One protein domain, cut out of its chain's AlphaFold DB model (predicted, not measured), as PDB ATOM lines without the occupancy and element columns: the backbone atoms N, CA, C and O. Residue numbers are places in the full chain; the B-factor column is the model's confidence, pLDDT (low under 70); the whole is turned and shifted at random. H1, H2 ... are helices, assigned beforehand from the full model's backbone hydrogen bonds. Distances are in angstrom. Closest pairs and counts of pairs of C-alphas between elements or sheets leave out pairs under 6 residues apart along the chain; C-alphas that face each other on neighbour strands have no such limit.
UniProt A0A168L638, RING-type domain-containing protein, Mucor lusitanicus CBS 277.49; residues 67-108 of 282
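Overview. This is residues 67 to 108 of the 282 residues of the protein "RING-type domain-containing protein" of Mucor lusitanicus CBS 277.49 (UniProt A0A168L638). Two nearly straight helices meet near their ends and make an open corner, like an L with one long and one shorter arm. H1 is the long arm; H2, the shorter one, turns off it after a single linking residue, and two stretches stick out free: residues 67 to 83, which belong to H1, and residues 100 to 108, of which 100 to 106 belong to H2. The printed part has 42 residues, with two named helices in the order H1, H2 and no named strand; its class is all helix. It is only just extended, close to loose, with a radius of gyration of the C-alphas of 14.1 A, and its C-alphas span 39 by 26 by 7 A, an outline that is only just flat.

Arrangement. H1, residues 67 to 90, is the longest helix. H2, residues 92 to 106, follows it over a tight link of one residue, Ser 91. The two touch only at the corner by their link, with 4 pairs of C-alphas within 8 A. Their closest C-alphas are those of Val 88 and Gln 95, 4.9 A apart. H1 touches H2 with residues 87 to 89 alone, and H2 touches H1 with residues 94 to 95 alone. Their lines stand at a steep tilt of 68 degrees, only just short of about perpendicular, and they run opposite ways. Their centres are 20.6 A apart. In H1 and H2, every O i to N i+4 pair is within hydrogen-bond range.

Along the chain. H1 begins at C-alpha 67, at (-5.932, 3.073, 29.262), and ends at C-alpha 90, at (-10.410, 0.495, -4.360), 34.0 A from first to last C-alpha. H2 measures 20.7 A from C-alpha 92 to C-alpha 106, the latter at (-7.112, -22.100, 3.822).

Size, cuts and confidence. The two C-alphas farthest apart are those of Tyr 68 and Ser 108, 40.2 A. The printed part has no cut, and its one link between named elements is tight. The mean pLDDT of the printed part is 90.8, and no printed residue is under 70.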
ATOM      1  N   THR A  67      -4.776   2.707  30.091       90.62
ATOM      2  CA  THR A  67      -5.932   3.073  29.262       90.62
ATOM      3  C   THR A  67      -5.506   3.849  28.012       90.62
ATOM      4  O   THR A  67      -5.995   3.576  26.916       90.62
ATOM      5  N   TYR A  68      -4.550   4.771  28.138       90.50
ATOM      6  CA  TYR A  68      -3.983   5.503  27.008       90.50
ATOM      7  C   TYR A  68      -3.248   4.580  26.022       90.50
ATOM      8  O   TYR A  68      -3.425   4.708  24.808       90.50
ATOM      9  N   LEU A  69      -2.485   3.602  26.524       92.19
ATOM     10  CA  LEU A  69      -1.855   2.570  25.693       92.19
ATOM     11  C   LEU A  69      -2.896   1.745  24.927       92.19
ATOM     12  O   LEU A  69      -2.728   1.531  23.724       92.19
ATOM     13  N   TYR A  70      -3.989   1.342  25.582       94.25
ATOM     14  CA  TYR A  70      -5.085   0.630  24.921       94.25
ATOM     15  C   TYR A  70      -5.752   1.477  23.838       94.25
ATOM     16  O   TYR A  70      -5.907   1.003  22.715       94.25
ATOM     17  N   TYR A  71      -6.095   2.736  24.119       95.00
ATOM     18  CA  TYR A  71      -6.699   3.610  23.111       95.00
ATOM     19  C   TYR A  71      -5.768   3.862  21.924       95.00
ATOM     20  O   TYR A  71      -6.226   3.837  20.783       95.00
ATOM     21  N   ARG A  72      -4.460   4.036  22.154       95.19
ATOM     22  CA  ARG A  72      -3.473   4.180  21.075       95.19
ATOM     23  C   ARG A  72      -3.374   2.913  20.229       95.19
ATOM     24  O   ARG A  72      -3.369   3.007  19.003       95.19
ATOM     25  N   LEU A  73      -3.324   1.742  20.864       95.69
ATOM     26  CA  LEU A  73      -3.317   0.455  20.171       95.69
ATOM     27  C   LEU A  73      -4.582   0.283  19.322       95.69
ATOM     28  O   LEU A  73      -4.481  -0.015  18.134       95.69
ATOM     29  N   TYR A  74      -5.762   0.523  19.900       96.12
ATOM     30  CA  TYR A  74      -7.032   0.407  19.187       96.12
ATOM     31  C   TYR A  74      -7.158   1.421  18.051       96.12
ATOM     32  O   TYR A  74      -7.622   1.054  16.976       96.12
ATOM     33  N   ALA A  75      -6.699   2.660  18.236       96.06
ATOM     34  CA  ALA A  75      -6.708   3.672  17.184       96.06
ATOM     35  C   ALA A  75      -5.817   3.271  15.999       96.06
ATOM     36  O   ALA A  75      -6.245   3.375  14.851       96.06
ATOM     37  N   VAL A  76      -4.607   2.759  16.262       96.38
ATOM     38  CA  VAL A  76      -3.705   2.257  15.211       96.38
ATOM     39  C   VAL A  76      -4.310   1.048  14.498       96.38
ATOM     40  O   VAL A  76      -4.263   0.982  13.272       96.38
ATOM     41  N   LEU A  77      -4.912   0.115  15.238       96.00
ATOM     42  CA  LEU A  77      -5.534  -1.081  14.666       96.00
ATOM     43  C   LEU A  77      -6.741  -0.710  13.793       96.00
ATOM     44  O   LEU A  77      -6.851  -1.185  12.665       96.00
ATOM     45  N   LEU A  78      -7.606   0.187  14.270       96.25
ATOM     46  CA  LEU A  78      -8.796   0.633  13.547       96.25
ATOM     47  C   LEU A  78      -8.426   1.447  12.301       96.25
ATOM     48  O   LEU A  78      -8.985   1.206  11.233       96.25
ATOM     49  N   LEU A  79      -7.435   2.340  12.400       96.25
ATOM     50  CA  LEU A  79      -6.893   3.054  11.244       96.25
ATOM     51  C   LEU A  79      -6.271   2.081  10.232       96.25
ATOM     52  O   LEU A  79      -6.528   2.192   9.036       96.25
ATOM     53  N   GLY A  80      -5.498   1.099  10.702       94.94
ATOM     54  CA  GLY A  80      -4.913   0.058   9.859       94.94
ATOM     55  C   GLY A  80      -5.973  -0.774   9.135       94.94
ATOM     56  O   GLY A  80      -5.871  -0.977   7.926       94.94
ATOM     57  N   LEU A  81      -7.029  -1.187   9.839       93.56
ATOM     58  CA  LEU A  81      -8.160  -1.915   9.263       93.56
ATOM     59  C   LEU A  81      -8.904  -1.066   8.224       93.56
ATOM     60  O   LEU A  81      -9.265  -1.574   7.165       93.56
ATOM     61  N   PHE A  82      -9.100   0.225   8.500       95.12
ATOM     62  CA  PHE A  82      -9.736   1.151   7.567       95.12
ATOM     63  C   PHE A  82      -8.911   1.318   6.286       95.12
ATOM     64  O   PHE A  82      -9.450   1.179   5.189       95.12
ATOM     65  N   LEU A  83      -7.601   1.558   6.405       92.25
ATOM     66  CA  LEU A  83      -6.704   1.673   5.252       92.25
ATOM     67  C   LEU A  83      -6.641   0.366   4.454       92.25
ATOM     68  O   LEU A  83      -6.667   0.395   3.224       92.25
ATOM     69  N   PHE A  84      -6.615  -0.777   5.141       90.50
ATOM     70  CA  PHE A  84      -6.679  -2.090   4.511       90.50
ATOM     71  C   PHE A  84      -7.986  -2.267   3.728       90.50
ATOM     72  O   PHE A  84      -7.943  -2.561   2.537       90.50
ATOM     73  N   TYR A  85      -9.138  -2.010   4.352       90.19
ATOM     74  CA  TYR A  85     -10.447  -2.098   3.705       90.19
ATOM     75  C   TYR A  85     -10.551  -1.182   2.480       90.19
ATOM     76  O   TYR A  85     -11.014  -1.610   1.422       90.19
ATOM     77  N   GLN A  86     -10.070   0.060   2.590       90.25
ATOM     78  CA  GLN A  86     -10.035   0.999   1.470       90.25
ATOM     79  C   GLN A  86      -9.140   0.495   0.336       90.25
ATOM     80  O   GLN A  86      -9.548   0.553  -0.820       90.25
ATOM     81  N   SER A  87      -7.961  -0.049   0.650       87.62
ATOM     82  CA  SER A  87      -7.043  -0.631  -0.338       87.62
ATOM     83  C   SER A  87      -7.674  -1.813  -1.084       87.62
ATOM     84  O   SER A  87      -7.626  -1.863  -2.315       87.62
ATOM     85  N   VAL A  88      -8.344  -2.717  -0.356       86.94
ATOM     86  CA  VAL A  88      -9.054  -3.865  -0.942       86.94
ATOM     87  C   VAL A  88     -10.223  -3.414  -1.815       86.94
ATOM     88  O   VAL A  88     -10.384  -3.916  -2.921       86.94
ATOM     89  N   THR A  89     -11.020  -2.450  -1.353       86.31
ATOM     90  CA  THR A  89     -12.237  -2.015  -2.061       86.31
ATOM     91  C   THR A  89     -11.922  -1.149  -3.283       86.31
ATOM     92  O   THR A  89     -12.643  -1.185  -4.276       86.31
ATOM     93  N   ARG A  90     -10.835  -0.366  -3.243       88.38
ATOM     94  CA  ARG A  90     -10.410   0.495  -4.360       88.38
ATOM     95  C   ARG A  90      -9.712  -0.262  -5.482       88.38
ATOM     96  O   ARG A  90      -9.774   0.192  -6.620       88.38
ATOM     97  N   SER A  91      -8.999  -1.346  -5.175       89.00
ATOM     98  CA  SER A  91      -8.144  -2.037  -6.141       89.00
ATOM     99  C   SER A  91      -8.544  -3.497  -6.312       89.00
ATOM    100  O   SER A  91      -8.228  -4.351  -5.483       89.00
ATOM    101  N   ALA A  92      -9.147  -3.803  -7.462       82.81
ATOM    102  CA  ALA A  92      -9.471  -5.175  -7.853       82.81
ATOM    103  C   ALA A  92      -8.223  -6.081  -7.903       82.81
ATOM    104  O   ALA A  92      -8.302  -7.273  -7.613       82.81
ATOM    105  N   PHE A  93      -7.047  -5.525  -8.223       85.62
ATOM    106  CA  PHE A  93      -5.785  -6.268  -8.203       85.62
ATOM    107  C   PHE A  93      -5.420  -6.728  -6.784       85.62
ATOM    108  O   PHE A  93      -5.139  -7.906  -6.568       85.62
ATOM    109  N   VAL A  94      -5.478  -5.816  -5.807       86.50
ATOM    110  CA  VAL A  94      -5.169  -6.119  -4.400       86.50
ATOM    111  C   VAL A  94      -6.177  -7.117  -3.833       86.50
ATOM    112  O   VAL A  94      -5.781  -8.084  -3.185       86.50
ATOM    113  N   GLN A  95      -7.464  -6.941  -4.141       84.44
ATOM    114  CA  GLN A  95      -8.513  -7.883  -3.753       84.44
ATOM    115  C   GLN A  95      -8.232  -9.299  -4.275       84.44
ATOM    116  O   GLN A  95      -8.269 -10.250  -3.496       84.44
ATOM    117  N   ASN A  96      -7.899  -9.449  -5.561       83.38
ATOM    118  CA  ASN A  96      -7.607 -10.754  -6.157       83.38
ATOM    119  C   ASN A  96      -6.374 -11.426  -5.532       83.38
ATOM    120  O   ASN A  96      -6.403 -12.629  -5.276       83.38
ATOM    121  N   ILE A  97      -5.316 -10.665  -5.232       86.56
ATOM    122  CA  ILE A  97      -4.130 -11.194  -4.542       86.56
ATOM    123  C   ILE A  97      -4.482 -11.659  -3.124       86.56
ATOM    124  O   ILE A  97      -4.085 -12.751  -2.720       86.56
ATOM    125  N   ILE A  98      -5.250 -10.875  -2.366       87.50
ATOM    126  CA  ILE A  98      -5.618 -11.218  -0.984       87.50
ATOM    127  C   ILE A  98      -6.543 -12.435  -0.952       87.50
ATOM    128  O   ILE A  98      -6.272 -13.391  -0.228       87.50
ATOM    129  N   VAL A  99      -7.611 -12.440  -1.755       84.00
ATOM    130  CA  VAL A  99      -8.539 -13.579  -1.841       84.00
ATOM    131  C   VAL A  99      -7.803 -14.826  -2.324       84.00
ATOM    132  O   VAL A  99      -7.996 -15.901  -1.760       84.00
ATOM    133  N   GLY A 100      -6.911 -14.677  -3.306       85.00
ATOM    134  CA  GLY A 100      -6.114 -15.778  -3.823       85.00
ATOM    135  C   GLY A 100      -5.163 -16.362  -2.778       85.00
ATOM    136  O   GLY A 100      -5.165 -17.565  -2.539       85.00
ATOM    137  N   THR A 101      -4.379 -15.516  -2.106       88.12
ATOM    138  CA  THR A 101      -3.428 -15.948  -1.065       88.12
ATOM    139  C   THR A 101      -4.130 -16.567   0.142       88.12
ATOM    140  O   THR A 101      -3.735 -17.650   0.579       88.12
ATOM    141  N   LEU A 102      -5.208 -15.952   0.643       89.56
ATOM    142  CA  LEU A 102      -6.031 -16.525   1.712       89.56
ATOM    143  C   LEU A 102      -6.653 -17.850   1.283       89.56
ATOM    144  O   LEU A 102      -6.641 -18.814   2.046       89.56
ATOM    145  N   GLY A 103      -7.164 -17.922   0.058       88.69
ATOM    146  CA  GLY A 103      -7.733 -19.143  -0.478       88.69
ATOM    147  C   GLY A 103      -6.696 -20.265  -0.588       88.69
ATOM    148  O   GLY A 103      -6.960 -21.360  -0.105       88.69
ATOM    149  N   PHE A 104      -5.487 -20.004  -1.094       89.88
ATOM    150  CA  PHE A 104      -4.399 -20.993  -1.072       89.88
ATOM    151  C   PHE A 104      -4.075 -21.455   0.352       89.88
ATOM    152  O   PHE A 104      -3.970 -22.658   0.592       89.88
ATOM    153  N   LEU A 105      -3.964 -20.531   1.308       92.69
ATOM    154  CA  LEU A 105      -3.644 -20.856   2.697       92.69
ATOM    155  C   LEU A 105      -4.731 -21.726   3.345       92.69
ATOM    156  O   LEU A 105      -4.424 -22.786   3.889       92.69
ATOM    157  N   PHE A 106      -6.003 -21.338   3.239       92.00
ATOM    158  CA  PHE A 106      -7.112 -22.100   3.822       92.00
ATOM    159  C   PHE A 106      -7.348 -23.448   3.126       92.00
ATOM    160  O   PHE A 106      -7.746 -24.411   3.783       92.00
ATOM    161  N   TYR A 107      -7.065 -23.549   1.824       93.94
ATOM    162  CA  TYR A 107      -7.168 -24.801   1.065       93.94
ATOM    163  C   TYR A 107      -5.885 -25.646   1.085       93.94
ATOM    164  O   TYR A 107      -5.828 -26.690   0.440       93.94
ATOM    165  N   SER A 108      -4.880 -25.264   1.876       95.69
ATOM    166  CA  SER A 108      -3.684 -26.076   2.157       95.69
ATOM    167  C   SER A 108      -3.905 -27.095   3.283       95.69
ATOM    168  O   SER A 108      -2.962 -27.518   3.950       95.69
TER     169      SER A 108